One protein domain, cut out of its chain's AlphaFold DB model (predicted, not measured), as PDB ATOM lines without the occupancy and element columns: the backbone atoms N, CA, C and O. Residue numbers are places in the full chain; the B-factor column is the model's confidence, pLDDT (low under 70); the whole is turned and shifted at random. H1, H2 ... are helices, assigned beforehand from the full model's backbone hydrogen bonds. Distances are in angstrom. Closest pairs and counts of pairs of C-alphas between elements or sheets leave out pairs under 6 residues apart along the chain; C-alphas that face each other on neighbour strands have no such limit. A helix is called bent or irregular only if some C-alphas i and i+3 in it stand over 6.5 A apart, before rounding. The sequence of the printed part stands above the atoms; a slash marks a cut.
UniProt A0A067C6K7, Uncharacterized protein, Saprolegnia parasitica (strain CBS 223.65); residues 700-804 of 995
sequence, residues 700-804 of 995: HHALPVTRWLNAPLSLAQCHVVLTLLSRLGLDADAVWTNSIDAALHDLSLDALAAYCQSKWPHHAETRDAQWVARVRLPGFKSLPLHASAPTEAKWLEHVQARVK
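This is residues 700 to 804 of the 995 residues of an uncharacterized protein of Saprolegnia parasitica (strain CBS 223.65) (UniProt A0A067C6K7). Three helices, H2, H3 and H4, frame a triangle: H3 and H4 make a V joined by a tight turn, and H2 runs across its open end. The long H6 covers one face of this frame, packing on H3 and H2, while the short H1 packs on H3 at the other face; H5 lies beyond H2 toward one end of the long axis, and residues 775 to 788, with no named element, lead from there back to H6. The printed part has 105 residues with six named helices, H1 to H6 in order along the chain, and no named strand; the class is all helix. The whole is compact, with a radius of gyration of the C-alphas of 14.0 A and spans of 44, 33 and 21 A.

H3, residues 732 to 746, is 20.4 A from first to last C-alpha and begins at C-alpha 732, (-27.017, -43.555, -42.460). H6, residues 789 to 803, is as long in residues and measures 21.2 A, ending at C-alpha 803, (-27.782, -41.452, -64.262). H2 is residues 715 to 727, 18.6 A, and H4 is residues 749 to 759, 15.4 A. H1 is residues 705 to 709, 6.2 A, beginning at C-alpha 705, (-36.075, -47.406, -44.494). H5, residues 767 to 774, 12.7 A, is irregular: C-alphas 768 and 771 are 7.0 A apart.

H3 is the hub, touching three helices. It touches H1, the closest C-alphas being those of Thr 706 and Ser 739, 4.7 A apart. It touches H6 at a steep tilt of 40 degrees, the same way, closest at the C-alphas of Thr 737 and His 798, 6.9 A. With residues 732 to 736 alone it touches residues 722 to 726 of H2, at a steep tilt of 50 degrees, opposite ways; the C-alphas of Leu 722 and Ala 732 come closest, 5.4 A. Residues 715 to 719 of H2 touch residues 791 to 792 of H6, about perpendicular at 78 degrees, closest at the C-alphas of His 719 and Thr 791, 6.0 A. The helix packing is mostly crossed, with 0 of these three tilted pairs at a shallow tilt. H4 is close to but not clearly touching H3, at a shallow tilt of 32 degrees, opposite ways, with the C-alphas of Ala 743 and Leu 752 closest at 7.0 A. H4 is also close to but not clearly touching H2, where the C-alphas of Leu 715 and Lys 759 are closest at 5.0 A. H5 is close to but not clearly touching H2, closest at the C-alphas of Gln 717 and Ala 769, 7.7 A. H4 and H6 are apart. Every O i to N i+4 pair is within hydrogen-bond range in H1, H3, H4 and H6; in H2 8 of 9 are, and in H5 0 of 4, beside 3 of 5 O i to N i+3 pairs.

The two C-alphas farthest apart are those of Arg 776 and Lys 804, 46.1 A. The printed part has no cut. The link from H5 to H6, 14 residues, is long. The mean pLDDT of the printed part is 80.9, and residues 761 to 769, 786 to 787 and 804 are under 70.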
ATOM      1  N   HIS A 700     -33.615 -53.500 -35.676       81.50
ATOM      2  CA  HIS A 700     -33.450 -52.213 -36.356       81.50
ATOM      3  C   HIS A 700     -33.197 -52.372 -37.864       81.50
ATOM      4  O   HIS A 700     -33.460 -51.440 -38.622       81.50
ATOM      5  N   HIS A 701     -32.720 -53.535 -38.320       81.12
ATOM      6  CA  HIS A 701     -32.435 -53.788 -39.737       81.12
ATOM      7  C   HIS A 701     -33.682 -54.165 -40.548       81.12
ATOM      8  O   HIS A 701     -33.679 -54.025 -41.766       81.12
ATOM      9  N   ALA A 702     -34.760 -54.587 -39.882       81.69
ATOM     10  CA  ALA A 702     -36.037 -54.933 -40.510       81.69
ATOM     11  C   ALA A 702     -36.910 -53.707 -40.863       81.69
ATOM     12  O   ALA A 702     -38.031 -53.859 -41.351       81.69
ATOM     13  N   LEU A 703     -36.431 -52.487 -40.595       86.12
ATOM     14  CA  LEU A 703     -37.159 -51.255 -40.890       86.12
ATOM     15  C   LEU A 703     -37.243 -51.016 -42.414       86.12
ATOM     16  O   LEU A 703     -36.227 -51.134 -43.102       86.12
ATOM     17  N   PRO A 704     -38.403 -50.604 -42.966       87.44
ATOM     18  CA  PRO A 704     -38.571 -50.318 -44.394       87.44
ATOM     19  C   PRO A 704     -38.003 -48.934 -44.759       87.44
ATOM     20  O   PRO A 704     -38.694 -48.057 -45.278       87.44
ATOM     21  N   VAL A 705     -36.723 -48.721 -44.454       87.69
ATOM     22  CA  VAL A 705     -36.075 -47.406 -44.494       87.69
ATOM     23  C   VAL A 705     -36.037 -46.811 -45.903       87.69
ATOM     24  O   VAL A 705     -36.292 -45.621 -46.072       87.69
ATOM     25  N   THR A 706     -35.781 -47.637 -46.920       85.81
ATOM     26  CA  THR A 706     -35.787 -47.221 -48.333       85.81
ATOM     27  C   THR A 706     -37.161 -46.711 -48.767       85.81
ATOM     28  O   THR A 706     -37.262 -45.674 -49.413       85.81
ATOM     29  N   ARG A 707     -38.243 -47.375 -48.334       86.62
ATOM     30  CA  ARG A 707     -39.625 -46.943 -48.602       86.62
ATOM     31  C   ARG A 707     -39.935 -45.595 -47.949       86.62
ATOM     32  O   ARG A 707     -40.578 -44.760 -48.573       86.62
ATOM     33  N   TRP A 708     -39.469 -45.366 -46.720       89.25
ATOM     34  CA  TRP A 708     -39.676 -44.091 -46.022       89.25
ATOM     35  C   TRP A 708     -38.905 -42.931 -46.656       89.25
ATOM     36  O   TRP A 708     -39.448 -41.841 -46.798       89.25
ATOM     37  N   LEU A 709     -37.653 -43.150 -47.060       87.56
ATOM     38  CA  LEU A 709     -36.811 -42.119 -47.678       87.56
ATOM     39  C   LEU A 709     -37.225 -41.788 -49.127       87.56
ATOM     40  O   LEU A 709     -37.003 -40.658 -49.583       87.56
ATOM     41  N   ASN A 710     -37.872 -42.740 -49.811       86.81
ATOM     42  CA  ASN A 710     -38.447 -42.579 -51.152       86.81
ATOM     43  C   ASN A 710     -39.884 -42.027 -51.162       86.81
ATOM     44  O   ASN A 710     -40.414 -41.737 -52.231       86.81
ATOM     45  N   ALA A 711     -40.496 -41.825 -49.994       84.06
ATOM     46  CA  ALA A 711     -41.734 -41.061 -49.846       84.06
ATOM     47  C   ALA A 711     -41.507 -39.566 -50.198       84.06
ATOM     48  O   ALA A 711     -40.345 -39.138 -50.283       84.06
ATOM     49  N   PRO A 712     -42.568 -38.752 -50.397       83.69
ATOM     50  CA  PRO A 712     -42.455 -37.346 -50.805       83.69
ATOM     51  C   PRO A 712     -41.944 -36.432 -49.670       83.69
ATOM     52  O   PRO A 712     -42.639 -35.545 -49.185       83.69
ATOM     53  N   LEU A 713     -40.707 -36.665 -49.232       85.75
ATOM     54  CA  LEU A 713     -39.994 -35.921 -48.197       85.75
ATOM     55  C   LEU A 713     -38.965 -34.975 -48.808       85.75
ATOM     56  O   LEU A 713     -38.203 -35.380 -49.685       85.75
ATOM     57  N   SER A 714     -38.842 -33.775 -48.247       86.56
ATOM     58  CA  SER A 714     -37.757 -32.834 -48.540       86.56
ATOM     59  C   SER A 714     -36.394 -33.331 -48.067       86.56
ATOM     60  O   SER A 714     -36.291 -34.150 -47.154       86.56
ATOM     61  N   LEU A 715     -35.311 -32.786 -48.628       84.62
ATOM     62  CA  LEU A 715     -33.950 -33.119 -48.184       84.62
ATOM     63  C   LEU A 715     -33.702 -32.779 -46.709       84.62
ATOM     64  O   LEU A 715     -32.965 -33.489 -46.026       84.62
ATOM     65  N   ALA A 716     -34.348 -31.727 -46.199       81.62
ATOM     66  CA  ALA A 716     -34.314 -31.398 -44.780       81.62
ATOM     67  C   ALA A 716     -35.012 -32.477 -43.933       81.62
ATOM     68  O   ALA A 716     -34.465 -32.901 -42.918       81.62
ATOM     69  N   GLN A 717     -36.168 -32.983 -44.369       85.44
ATOM     70  CA  GLN A 717     -36.865 -34.081 -43.689       85.44
ATOM     71  C   GLN A 717     -36.077 -35.400 -43.781       85.44
ATOM     72  O   GLN A 717     -35.922 -36.084 -42.771       85.44
ATOM     73  N   CYS A 718     -35.487 -35.721 -44.939       87.69
ATOM     74  CA  CYS A 718     -34.600 -36.879 -45.101       87.69
ATOM     75  C   CYS A 718     -33.380 -36.799 -44.174       87.69
ATOM     76  O   CYS A 718     -33.018 -37.797 -43.557       87.69
ATOM     77  N   HIS A 719     -32.779 -35.614 -44.014       87.62
ATOM     78  CA  HIS A 719     -31.680 -35.405 -43.070       87.62
ATOM     79  C   HIS A 719     -32.089 -35.736 -41.626       87.62
ATOM     80  O   HIS A 719     -31.355 -36.424 -40.913       87.62
ATOM     81  N   VAL A 720     -33.280 -35.302 -41.199       87.25
ATOM     82  CA  VAL A 720     -33.819 -35.620 -39.868       87.25
ATOM     83  C   VAL A 720     -34.038 -37.128 -39.703       87.25
ATOM     84  O   VAL A 720     -33.629 -37.688 -38.686       87.25
ATOM     85  N   VAL A 721     -34.611 -37.804 -40.707       89.44
ATOM     86  CA  VAL A 721     -34.813 -39.266 -40.697       89.44
ATOM     87  C   VAL A 721     -33.481 -40.008 -40.570       89.44
ATOM     88  O   VAL A 721     -33.325 -40.829 -39.670       89.44
ATOM     89  N   LEU A 722     -32.491 -39.676 -41.401       89.44
ATOM     90  CA  LEU A 722     -31.153 -40.283 -41.372       89.44
ATOM     91  C   LEU A 722     -30.431 -40.050 -40.037       89.44
ATOM     92  O   LEU A 722     -29.774 -40.951 -39.518       89.44
ATOM     93  N   THR A 723     -30.604 -38.870 -39.441       88.50
ATOM     94  CA  THR A 723     -30.037 -38.541 -38.126       88.50
ATOM     95  C   THR A 723     -30.677 -39.360 -36.997       88.50
ATOM     96  O   THR A 723     -30.012 -39.701 -36.022       88.50
ATOM     97  N   LEU A 724     -31.965 -39.703 -37.100       88.88
ATOM     98  CA  LEU A 724     -32.625 -40.578 -36.125       88.88
ATOM     99  C   LEU A 724     -32.267 -42.054 -36.340       88.88
ATOM    100  O   LEU A 724     -32.072 -42.776 -35.364       88.88
ATOM    101  N   LEU A 725     -32.109 -42.490 -37.592       89.75
ATOM    102  CA  LEU A 725     -31.682 -43.851 -37.936       89.75
ATOM    103  C   LEU A 725     -30.246 -44.142 -37.486       89.75
ATOM    104  O   LEU A 725     -29.979 -45.229 -36.975       89.75
ATOM    105  N   SER A 726     -29.335 -43.168 -37.583       88.69
ATOM    106  CA  SER A 726     -27.969 -43.329 -37.065       88.69
ATOM    107  C   SER A 726     -27.940 -43.528 -35.548       88.69
ATOM    108  O   SER A 726     -27.130 -44.301 -35.037       88.69
ATOM    109  N   ARG A 727     -28.881 -42.922 -34.810       86.75
ATOM    110  CA  ARG A 727     -29.050 -43.161 -33.367       86.75
ATOM    111  C   ARG A 727     -29.638 -44.528 -33.028       86.75
ATOM    112  O   ARG A 727     -29.429 -44.988 -31.910       86.75
ATOM    113  N   LEU A 728     -30.327 -45.171 -33.969       86.75
ATOM    114  CA  LEU A 728     -30.732 -46.577 -33.866       86.75
ATOM    115  C   LEU A 728     -29.586 -47.549 -34.208       86.75
ATOM    116  O   LEU A 728     -29.771 -48.758 -34.115       86.75
ATOM    117  N   GLY A 729     -28.406 -47.038 -34.584       85.69
ATOM    118  CA  GLY A 729     -27.228 -47.839 -34.923       85.69
ATOM    119  C   GLY A 729     -27.134 -48.253 -36.394       85.69
ATOM    120  O   GLY A 729     -26.299 -49.091 -36.723       85.69
ATOM    121  N   LEU A 730     -27.963 -47.686 -37.280       87.69
ATOM    122  CA  LEU A 730     -27.882 -47.928 -38.724       87.69
ATOM    123  C   LEU A 730     -26.842 -47.014 -39.384       87.69
ATOM    124  O   LEU A 730     -26.703 -45.845 -39.023       87.69
ATOM    125  N   ASP A 731     -26.151 -47.530 -40.399       88.31
ATOM    126  CA  ASP A 731     -25.257 -46.725 -41.231       88.31
ATOM    127  C   ASP A 731     -26.078 -45.812 -42.154       88.31
ATOM    128  O   ASP A 731     -26.591 -46.234 -43.194       88.31
ATOM    129  N   ALA A 732     -26.227 -44.551 -41.746       85.00
ATOM    130  CA  ALA A 732     -27.017 -43.555 -42.460       85.00
ATOM    131  C   ALA A 732     -26.514 -43.297 -43.888       85.00
ATOM    132  O   ALA A 732     -27.324 -42.986 -44.761       85.00
ATOM    133  N   ASP A 733     -25.213 -43.445 -44.144       85.25
ATOM    134  CA  ASP A 733     -24.644 -43.178 -45.464       85.25
ATOM    135  C   ASP A 733     -24.976 -44.307 -46.439       85.25
ATOM    136  O   ASP A 733     -25.490 -44.039 -47.526       85.25
ATOM    137  N   ALA A 734     -24.777 -45.561 -46.023       87.25
ATOM    138  CA  ALA A 734     -25.158 -46.730 -46.814       87.25
ATOM    139  C   ALA A 734     -26.676 -46.791 -47.056       87.25
ATOM    140  O   ALA A 734     -27.137 -47.139 -48.140       87.25
ATOM    141  N   VAL A 735     -27.476 -46.426 -46.051       88.25
ATOM    142  CA  VAL A 735     -28.936 -46.342 -46.177       88.25
ATOM    143  C   VAL A 735     -29.352 -45.282 -47.202       88.25
ATOM    144  O   VAL A 735     -30.258 -45.530 -48.001       88.25
ATOM    145  N   TRP A 736     -28.712 -44.109 -47.191       90.56
ATOM    146  CA  TRP A 736     -29.068 -43.014 -48.092       90.56
ATOM    147  C   TRP A 736     -28.742 -43.340 -49.549       90.56
ATOM    148  O   TRP A 736     -29.608 -43.187 -50.410       90.56
ATOM    149  N   THR A 737     -27.544 -43.858 -49.825       88.56
ATOM    150  CA  THR A 737     -27.130 -44.241 -51.184       88.56
ATOM    151  C   THR A 737     -27.973 -45.387 -51.743       88.56
ATOM    152  O   THR A 737     -28.442 -45.292 -52.876       88.56
ATOM    153  N   ASN A 738     -28.276 -46.410 -50.936       87.81
ATOM    154  CA  ASN A 738     -29.159 -47.512 -51.339       87.81
ATOM    155  C   ASN A 738     -30.591 -47.037 -51.638       87.81
ATOM    156  O   ASN A 738     -31.232 -47.543 -52.556       87.81
ATOM    157  N   SER A 739     -31.104 -46.055 -50.887       89.31
ATOM    158  CA  SER A 739     -32.421 -45.463 -51.158       89.31
ATOM    159  C   SER A 739     -32.451 -44.706 -52.484       89.31
ATOM    160  O   SER A 739     -33.441 -44.796 -53.207       89.31
ATOM    161  N   ILE A 740     -31.377 -43.976 -52.808       88.00
ATOM    162  CA  ILE A 740     -31.240 -43.247 -54.075       88.00
ATOM    163  C   ILE A 740     -31.144 -44.229 -55.247       88.00
ATOM    164  O   ILE A 740     -31.844 -44.043 -56.239       88.00
ATOM    165  N   ASP A 741     -30.342 -45.290 -55.121       85.50
ATOM    166  CA  ASP A 741     -30.237 -46.340 -56.142       85.50
ATOM    167  C   ASP A 741     -31.611 -46.993 -56.399       85.50
ATOM    168  O   ASP A 741     -32.037 -47.100 -57.549       85.50
ATOM    169  N   ALA A 742     -32.355 -47.324 -55.335       84.50
ATOM    170  CA  ALA A 742     -33.720 -47.839 -55.444       84.50
ATOM    171  C   ALA A 742     -34.685 -46.821 -56.083       84.50
ATOM    172  O   ALA A 742     -35.516 -47.190 -56.902       84.50
ATOM    173  N   ALA A 743     -34.573 -45.525 -55.769       84.31
ATOM    174  CA  ALA A 743     -35.423 -44.499 -56.375       84.31
ATOM    175  C   ALA A 743     -35.184 -44.362 -57.889       84.31
ATOM    176  O   ALA A 743     -36.134 -44.236 -58.656       84.31
ATOM    177  N   LEU A 744     -33.921 -44.404 -58.323       82.31
ATOM    178  CA  LEU A 744     -33.544 -44.277 -59.732       82.31
ATOM    179  C   LEU A 744     -33.873 -45.532 -60.557       82.31
ATOM    180  O   LEU A 744     -34.113 -45.418 -61.760       82.31
ATOM    181  N   HIS A 745     -33.872 -46.713 -59.931       81.31
ATOM    182  CA  HIS A 745     -34.135 -47.986 -60.605       81.31
ATOM    183  C   HIS A 745     -35.612 -48.407 -60.551       81.31
ATOM    184  O   HIS A 745     -36.185 -48.750 -61.589       81.31
ATOM    185  N   ASP A 746     -36.235 -48.337 -59.370       79.69
ATOM    186  CA  ASP A 746     -37.522 -48.983 -59.079       79.69
ATOM    187  C   ASP A 746     -38.740 -48.068 -59.308       79.69
ATOM    188  O   ASP A 746     -39.862 -48.561 -59.439       79.69
ATOM    189  N   LEU A 747     -38.564 -46.738 -59.362       81.44
ATOM    190  CA  LEU A 747     -39.678 -45.800 -59.559       81.44
ATOM    191  C   LEU A 747     -40.045 -45.613 -61.045       81.44
ATOM    192  O   LEU A 747     -39.206 -45.617 -61.959       81.44
ATOM    193  N   SER A 748     -41.341 -45.395 -61.300       83.44
ATOM    194  CA  SER A 748     -41.824 -44.892 -62.593       83.44
ATOM    195  C   SER A 748     -41.395 -43.434 -62.799       83.44
ATOM    196  O   SER A 748     -41.040 -42.747 -61.844       83.44
ATOM    197  N   LEU A 749     -41.424 -42.937 -64.039       78.12
ATOM    198  CA  LEU A 749     -40.993 -41.563 -64.347       78.12
ATOM    199  C   LEU A 749     -41.845 -40.505 -63.637       78.12
ATOM    200  O   LEU A 749     -41.298 -39.548 -63.096       78.12
ATOM    201  N   ASP A 750     -43.158 -40.721 -63.560       80.00
ATOM    202  CA  ASP A 750     -44.078 -39.821 -62.858       80.00
ATOM    203  C   ASP A 750     -43.835 -39.830 -61.340       80.00
ATOM    204  O   ASP A 750     -43.807 -38.780 -60.696       80.00
ATOM    205  N   ALA A 751     -43.591 -41.013 -60.760       80.00
ATOM    206  CA  ALA A 751     -43.266 -41.150 -59.342       80.00
ATOM    207  C   ALA A 751     -41.888 -40.558 -59.011       80.00
ATOM    208  O   ALA A 751     -41.710 -39.960 -57.951       80.00
ATOM    209  N   LEU A 752     -40.927 -40.674 -59.930       83.00
ATOM    210  CA  LEU A 752     -39.615 -40.050 -59.809       83.00
ATOM    211  C   LEU A 752     -39.707 -38.520 -59.913       83.00
ATOM    212  O   LEU A 752     -39.018 -37.824 -59.174       83.00
ATOM    213  N   ALA A 753     -40.576 -37.985 -60.775       81.44
ATOM    214  CA  ALA A 753     -40.820 -36.546 -60.868       81.44
ATOM    215  C   ALA A 753     -41.389 -35.996 -59.560       81.44
ATOM    216  O   ALA A 753     -40.842 -35.037 -59.013       81.44
ATOM    217  N   ALA A 754     -42.405 -36.660 -59.004       80.88
ATOM    218  CA  ALA A 754     -42.948 -36.324 -57.691       80.88
ATOM    219  C   ALA A 754     -41.889 -36.452 -56.576       80.88
ATOM    220  O   ALA A 754     -41.769 -35.565 -55.727       80.88
ATOM    221  N   TYR A 755     -41.066 -37.507 -56.610       85.12
ATOM    222  CA  TYR A 755     -39.933 -37.682 -55.700       85.12
ATOM    223  C   TYR A 755     -38.962 -36.497 -55.793       85.12
ATOM    224  O   TYR A 755     -38.690 -35.869 -54.776       85.12
ATOM    225  N   CYS A 756     -38.495 -36.120 -56.984       83.31
ATOM    226  CA  CYS A 756     -37.563 -35.007 -57.177       83.31
ATOM    227  C   CYS A 756     -38.164 -33.656 -56.765       83.31
ATOM    228  O   CYS A 756     -37.502 -32.904 -56.056       83.31
ATOM    229  N   GLN A 757     -39.418 -33.364 -57.125       82.75
ATOM    230  CA  GLN A 757     -40.101 -32.134 -56.697       82.75
ATOM    231  C   GLN A 757     -40.183 -32.037 -55.170       82.75
ATOM    232  O   GLN A 757     -39.904 -30.984 -54.593       82.75
ATOM    233  N   SER A 758     -40.493 -33.150 -54.498       81.94
ATOM    234  CA  SER A 758     -40.613 -33.178 -53.038       81.94
ATOM    235  C   SER A 758     -39.297 -32.872 -52.311       81.94
ATOM    236  O   SER A 758     -39.328 -32.338 -51.204       81.94
ATOM    237  N   LYS A 759     -38.137 -33.142 -52.933       85.62
ATOM    238  CA  LYS A 759     -36.805 -32.908 -52.344       85.62
ATOM    239  C   LYS A 759     -36.462 -31.417 -52.212       85.62
ATOM    240  O   LYS A 759     -35.796 -31.059 -51.234       85.62
ATOM    241  N   TRP A 760     -36.954 -30.569 -53.124       79.94
ATOM    242  CA  TRP A 760     -36.740 -29.110 -53.148       79.94
ATOM    243  C   TRP A 760     -38.067 -28.325 -53.102       79.94
ATOM    244  O   TRP A 760     -38.452 -27.700 -54.093       79.94
ATOM    245  N   PRO A 761     -38.768 -28.295 -51.954       65.69
ATOM    246  CA  PRO A 761     -40.021 -27.556 -51.836       65.69
ATOM    247  C   PRO A 761     -39.808 -26.042 -52.021       65.69
ATOM    248  O   PRO A 761     -38.835 -25.467 -51.528       65.69
ATOM    249  N   HIS A 762     -40.741 -25.372 -52.706       55.12
ATOM    250  CA  HIS A 762     -40.725 -23.913 -52.916       55.12
ATOM    251  C   HIS A 762     -41.028 -23.102 -51.641       55.12
ATOM    252  O   HIS A 762     -40.721 -21.910 -51.573       55.12
ATOM    253  N   HIS A 763     -41.558 -23.751 -50.603       49.19
ATOM    254  CA  HIS A 763     -41.763 -23.181 -49.278       49.19
ATOM    255  C   HIS A 763     -40.979 -23.987 -48.240       49.19
ATOM    256  O   HIS A 763     -41.064 -25.210 -48.174       49.19
ATOM    257  N   ALA A 764     -40.176 -23.293 -47.433       51.75
ATOM    258  CA  ALA A 764     -39.359 -23.885 -46.381       51.75
ATOM    259  C   ALA A 764     -40.227 -24.345 -45.194       51.75
ATOM    260  O   ALA A 764     -40.213 -23.739 -44.121       51.75
ATOM    261  N   GLU A 765     -40.977 -25.428 -45.357       52.81
ATOM    262  CA  GLU A 765     -41.748 -26.061 -44.284       52.81
ATOM    263  C   GLU A 765     -40.848 -26.971 -43.434       52.81
ATOM    264  O   GLU A 765     -41.028 -28.173 -43.301       52.81
ATOM    265  N   THR A 766     -39.836 -26.370 -42.803       53.72
ATOM    266  CA  THR A 766     -39.094 -26.999 -41.690       53.72
ATOM    267  C   THR A 766     -39.787 -26.788 -40.341       53.72
ATOM    268  O   THR A 766     -39.259 -27.192 -39.303       53.72
ATOM    269  N   ARG A 767     -40.971 -26.154 -40.322       55.69
ATOM    270  CA  ARG A 767     -41.719 -25.844 -39.093       55.69
ATOM    271  C   ARG A 767     -42.200 -27.106 -38.364       55.69
ATOM    272  O   ARG A 767     -42.187 -27.111 -37.133       55.69
ATOM    273  N   ASP A 768     -42.470 -28.196 -39.081       60.38
ATOM    274  CA  ASP A 768     -43.074 -29.404 -38.500       60.38
ATOM    275  C   ASP A 768     -42.091 -30.360 -37.813       60.38
ATOM    276  O   ASP A 768     -42.515 -31.231 -37.062       60.38
ATOM    277  N   ALA A 769     -40.776 -30.182 -37.983       69.25
ATOM    278  CA  ALA A 769     -39.758 -30.991 -37.296       69.25
ATOM    279  C   ALA A 769     -39.205 -30.328 -36.017       69.25
ATOM    280  O   ALA A 769     -38.487 -30.961 -35.242       69.25
ATOM    281  N   GLN A 770     -39.530 -29.054 -35.758       76.81
ATOM    282  CA  GLN A 770     -38.943 -28.286 -34.645       76.81
ATOM    283  C   GLN A 770     -39.319 -28.829 -33.260       76.81
ATOM    284  O   GLN A 770     -38.604 -28.595 -32.283       76.81
ATOM    285  N   TRP A 771     -40.434 -29.557 -33.154       84.31
ATOM    286  CA  TRP A 771     -40.857 -30.157 -31.890       84.31
ATOM    287  C   TRP A 771     -39.918 -31.281 -31.428       84.31
ATOM    288  O   TRP A 771     -39.828 -31.517 -30.228       84.31
ATOM    289  N   VAL A 772     -39.149 -31.905 -32.330       84.25
ATOM    290  CA  VAL A 772     -38.175 -32.962 -31.995       84.25
ATOM    291  C   VAL A 772     -37.099 -32.439 -31.047       84.25
ATOM    292  O   VAL A 772     -36.735 -33.107 -30.086       84.25
ATOM    293  N   ALA A 773     -36.639 -31.201 -31.251       80.56
ATOM    294  CA  ALA A 773     -35.675 -30.557 -30.358       80.56
ATOM    295  C   ALA A 773     -36.265 -30.226 -28.972       80.56
ATOM    296  O   ALA A 773     -35.522 -29.958 -28.027       80.56
ATOM    297  N   ARG A 774     -37.600 -30.234 -28.838       83.75
ATOM    298  CA  ARG A 774     -38.318 -30.012 -27.573       83.75
ATOM    299  C   ARG A 774     -38.566 -31.309 -26.799       83.75
ATOM    300  O   ARG A 774     -38.986 -31.218 -25.646       83.75
ATOM    301  N   VAL A 775     -38.269 -32.469 -27.396       85.94
ATOM    302  CA  VAL A 775     -38.394 -33.771 -26.737       85.94
ATOM    303  C   VAL A 775     -37.475 -33.816 -25.511       85.94
ATOM    304  O   VAL A 775     -36.289 -33.482 -25.577       85.94
ATOM    305  N   ARG A 776     -38.033 -34.196 -24.361       83.94
ATOM    306  CA  ARG A 776     -37.393 -34.168 -23.034       83.94
ATOM    307  C   ARG A 776     -36.449 -35.349 -22.783       83.94
ATOM    308  O   ARG A 776     -35.779 -35.369 -21.752       83.94
ATOM    309  N   LEU A 777     -36.372 -36.297 -23.715       85.31
ATOM    310  CA  LEU A 777     -35.513 -37.481 -23.648       85.31
ATOM    311  C   LEU A 777     -34.037 -37.154 -23.977       85.31
ATOM    312  O   LEU A 777     -33.751 -36.184 -24.693       85.31
ATOM    313  N   PRO A 778     -33.067 -37.950 -23.491       81.00
ATOM    314  CA  PRO A 778     -31.642 -37.678 -23.684       81.00
ATOM    315  C   PRO A 778     -31.194 -37.603 -25.156       81.00
ATOM    316  O   PRO A 778     -31.472 -38.467 -25.993       81.00
ATOM    317  N   GLY A 779     -30.423 -36.559 -25.478       77.44
ATOM    318  CA  GLY A 779     -29.752 -36.386 -26.774       77.44
ATOM    319  C   GLY A 779     -30.602 -35.799 -27.908       77.44
ATOM    320  O   GLY A 779     -30.079 -35.625 -29.003       77.44
ATOM    321  N   PHE A 780     -31.884 -35.482 -27.688       84.81
ATOM    322  CA  PHE A 780     -32.744 -34.879 -28.726       84.81
ATOM    323  C   PHE A 780     -32.560 -33.361 -28.878       84.81
ATOM    324  O   PHE A 780     -32.667 -32.829 -29.980       84.81
ATOM    325  N   LYS A 781     -32.190 -32.661 -27.797       80.06
ATOM    326  CA  LYS A 781     -31.926 -31.206 -27.806       80.06
ATOM    327  C   LYS A 781     -30.718 -30.794 -28.658       80.06
ATOM    328  O   LYS A 781     -30.637 -29.645 -29.073       80.06
ATOM    329  N   SER A 782     -29.773 -31.706 -28.880       75.12
ATOM    330  CA  SER A 782     -28.510 -31.461 -29.590       75.12
ATOM    331  C   SER A 782     -28.509 -31.980 -31.033       75.12
ATOM    332  O   SER A 782     -27.443 -32.080 -31.634       75.12
ATOM    333  N   LEU A 783     -29.667 -32.363 -31.583       77.75
ATOM    334  CA  LEU A 783     -29.748 -32.915 -32.936       77.75
ATOM    335  C   LEU A 783     -29.584 -31.812 -33.998       77.75
ATOM    336  O   LEU A 783     -30.272 -30.790 -33.920       77.75
ATOM    337  N   PRO A 784     -28.727 -32.006 -35.017       72.62
ATOM    338  CA  PRO A 784     -28.497 -31.024 -36.076       72.62
ATOM    339  C   PRO A 784     -29.636 -31.003 -37.117       72.62
ATOM    340  O   PRO A 784     -29.418 -31.242 -38.292       72.62
ATOM    341  N   LEU A 785     -30.867 -30.671 -36.721       72.19
ATOM    342  CA  LEU A 785     -32.060 -30.766 -37.589       72.19
ATOM    343  C   LEU A 785     -32.071 -29.793 -38.791       72.19
ATOM    344  O   LEU A 785     -32.870 -29.957 -39.707       72.19
ATOM    345  N   HIS A 786     -31.202 -28.777 -38.795       66.94
ATOM    346  CA  HIS A 786     -31.145 -27.731 -39.828       66.94
ATOM    347  C   HIS A 786     -29.988 -27.900 -40.829       66.94
ATOM    348  O   HIS A 786     -29.831 -27.075 -41.727       66.94
ATOM    349  N   ALA A 787     -29.167 -28.946 -40.698       68.69
ATOM    350  CA  ALA A 787     -27.971 -29.147 -41.513       68.69
ATOM    351  C   ALA A 787     -28.246 -30.029 -42.748       68.69
ATOM    352  O   ALA A 787     -27.634 -31.079 -42.913       68.69
ATOM    353  N   SER A 788     -29.148 -29.612 -43.647       73.88
ATOM    354  CA  SER A 788     -29.506 -30.403 -44.842       73.88
ATOM    355  C   SER A 788     -28.442 -30.408 -45.951       73.88
ATOM    356  O   SER A 788     -28.458 -31.290 -46.806       73.88
ATOM    357  N   ALA A 789     -27.498 -29.459 -45.935       76.94
ATOM    358  CA  ALA A 789     -26.436 -29.311 -46.937       76.94
ATOM    359  C   ALA A 789     -25.571 -30.576 -47.182       76.94
ATOM    360  O   ALA A 789     -25.357 -30.911 -48.345       76.94
ATOM    361  N   PRO A 790     -25.089 -31.318 -46.161       79.19
ATOM    362  CA  PRO A 790     -24.365 -32.576 -46.374       79.19
ATOM    363  C   PRO A 790     -25.219 -33.674 -47.026       79.19
ATOM    364  O   PRO A 790     -24.713 -34.431 -47.849       79.19
ATOM    365  N   THR A 791     -26.507 -33.762 -46.687       84.00
ATOM    366  CA  THR A 791     -27.429 -34.743 -47.282       84.00
ATOM    367  C   THR A 791     -27.757 -34.384 -48.734       84.00
ATOM    368  O   THR A 791     -27.797 -35.270 -49.586       84.00
ATOM    369  N   GLU A 792     -27.922 -33.089 -49.026       84.50
ATOM    370  CA  GLU A 792     -28.093 -32.550 -50.381       84.50
ATOM    371  C   GLU A 792     -26.861 -32.819 -51.258       84.50
ATOM    372  O   GLU A 792     -27.004 -33.323 -52.370       84.50
ATOM    373  N   ALA A 793     -25.653 -32.541 -50.756       82.12
ATOM    374  CA  ALA A 793     -24.412 -32.757 -51.499       82.12
ATOM    375  C   ALA A 793     -24.218 -34.234 -51.879       82.12
ATOM    376  O   ALA A 793     -23.966 -34.534 -53.043       82.12
ATOM    377  N   LYS A 794     -24.425 -35.154 -50.925       83.62
ATOM    378  CA  LYS A 794     -24.337 -36.603 -51.177       83.62
ATOM    379  C   LYS A 794     -25.397 -37.096 -52.163       83.62
ATOM    380  O   LYS A 794     -25.114 -37.981 -52.960       83.62
ATOM    381  N   TRP A 795     -26.605 -36.527 -52.131       87.06
ATOM    382  CA  TRP A 795     -27.642 -36.867 -53.109       87.06
ATOM    383  C   TRP A 795     -27.221 -36.455 -54.523       87.06
ATOM    384  O   TRP A 795     -27.292 -37.265 -55.441       87.06
ATOM    385  N   LEU A 796     -26.734 -35.218 -54.691       82.50
ATOM    386  CA  LEU A 796     -26.312 -34.692 -55.994       82.50
ATOM    387  C   LEU A 796     -25.139 -35.489 -56.573       82.50
ATOM    388  O   LEU A 796     -25.183 -35.860 -57.742       82.50
ATOM    389  N   GLU A 797     -24.132 -35.796 -55.755       81.88
ATOM    390  CA  GLU A 797     -22.972 -36.598 -56.158       81.88
ATOM    391  C   GLU A 797     -23.380 -38.012 -56.611       81.88
ATOM    392  O   GLU A 797     -22.976 -38.472 -57.681       81.88
ATOM    393  N   HIS A 798     -24.239 -38.685 -55.837       84.81
ATOM    394  CA  HIS A 798     -24.630 -40.072 -56.104       84.81
ATOM    395  C   HIS A 798     -25.571 -40.207 -57.312       84.81
ATOM    396  O   HIS A 798     -25.380 -41.090 -58.147       84.81
ATOM    397  N   VAL A 799     -26.542 -39.298 -57.478       82.44
ATOM    398  CA  VAL A 799     -27.430 -39.279 -58.660       82.44
ATOM    399  C   VAL A 799     -26.636 -39.017 -59.943       82.44
ATOM    400  O   VAL A 799     -26.863 -39.678 -60.955       82.44
ATOM    401  N   GLN A 800     -25.660 -38.105 -59.906       76.00
ATOM    402  CA  GLN A 800     -24.813 -37.794 -61.064       76.00
ATOM    403  C   GLN A 800     -23.967 -38.983 -61.520       76.00
ATOM    404  O   GLN A 800     -23.802 -39.186 -62.725       76.00
ATOM    405  N   ALA A 801     -23.440 -39.763 -60.575       76.44
ATOM    406  CA  ALA A 801     -22.681 -40.965 -60.892       76.44
ATOM    407  C   ALA A 801     -23.563 -42.043 -61.547       76.44
ATOM    408  O   ALA A 801     -23.108 -42.737 -62.446       76.44
ATOM    409  N   ARG A 802     -24.834 -42.164 -61.138       78.19
ATOM    410  CA  ARG A 802     -25.722 -43.267 -61.543       78.19
ATOM    411  C   ARG A 802     -26.551 -43.020 -62.801       78.19
ATOM    412  O   ARG A 802     -26.847 -43.971 -63.517       78.19
ATOM    413  N   VAL A 803     -26.930 -41.774 -63.095       74.38
ATOM    414  CA  VAL A 803     -27.782 -41.452 -64.262       74.38
ATOM    415  C   VAL A 803     -27.049 -41.681 -65.588       74.38
ATOM    416  O   VAL A 803     -27.679 -42.086 -66.561       74.38
ATOM    417  N   LYS A 804     -25.722 -41.489 -65.615       68.44
ATOM    418  CA  LYS A 804     -24.878 -41.721 -66.803       68.44
ATOM    419  C   LYS A 804     -24.820 -43.190 -67.223       68.44
ATOM    420  O   LYS A 804     -24.743 -43.475 -68.411       68.44
TER     421      LYS A 804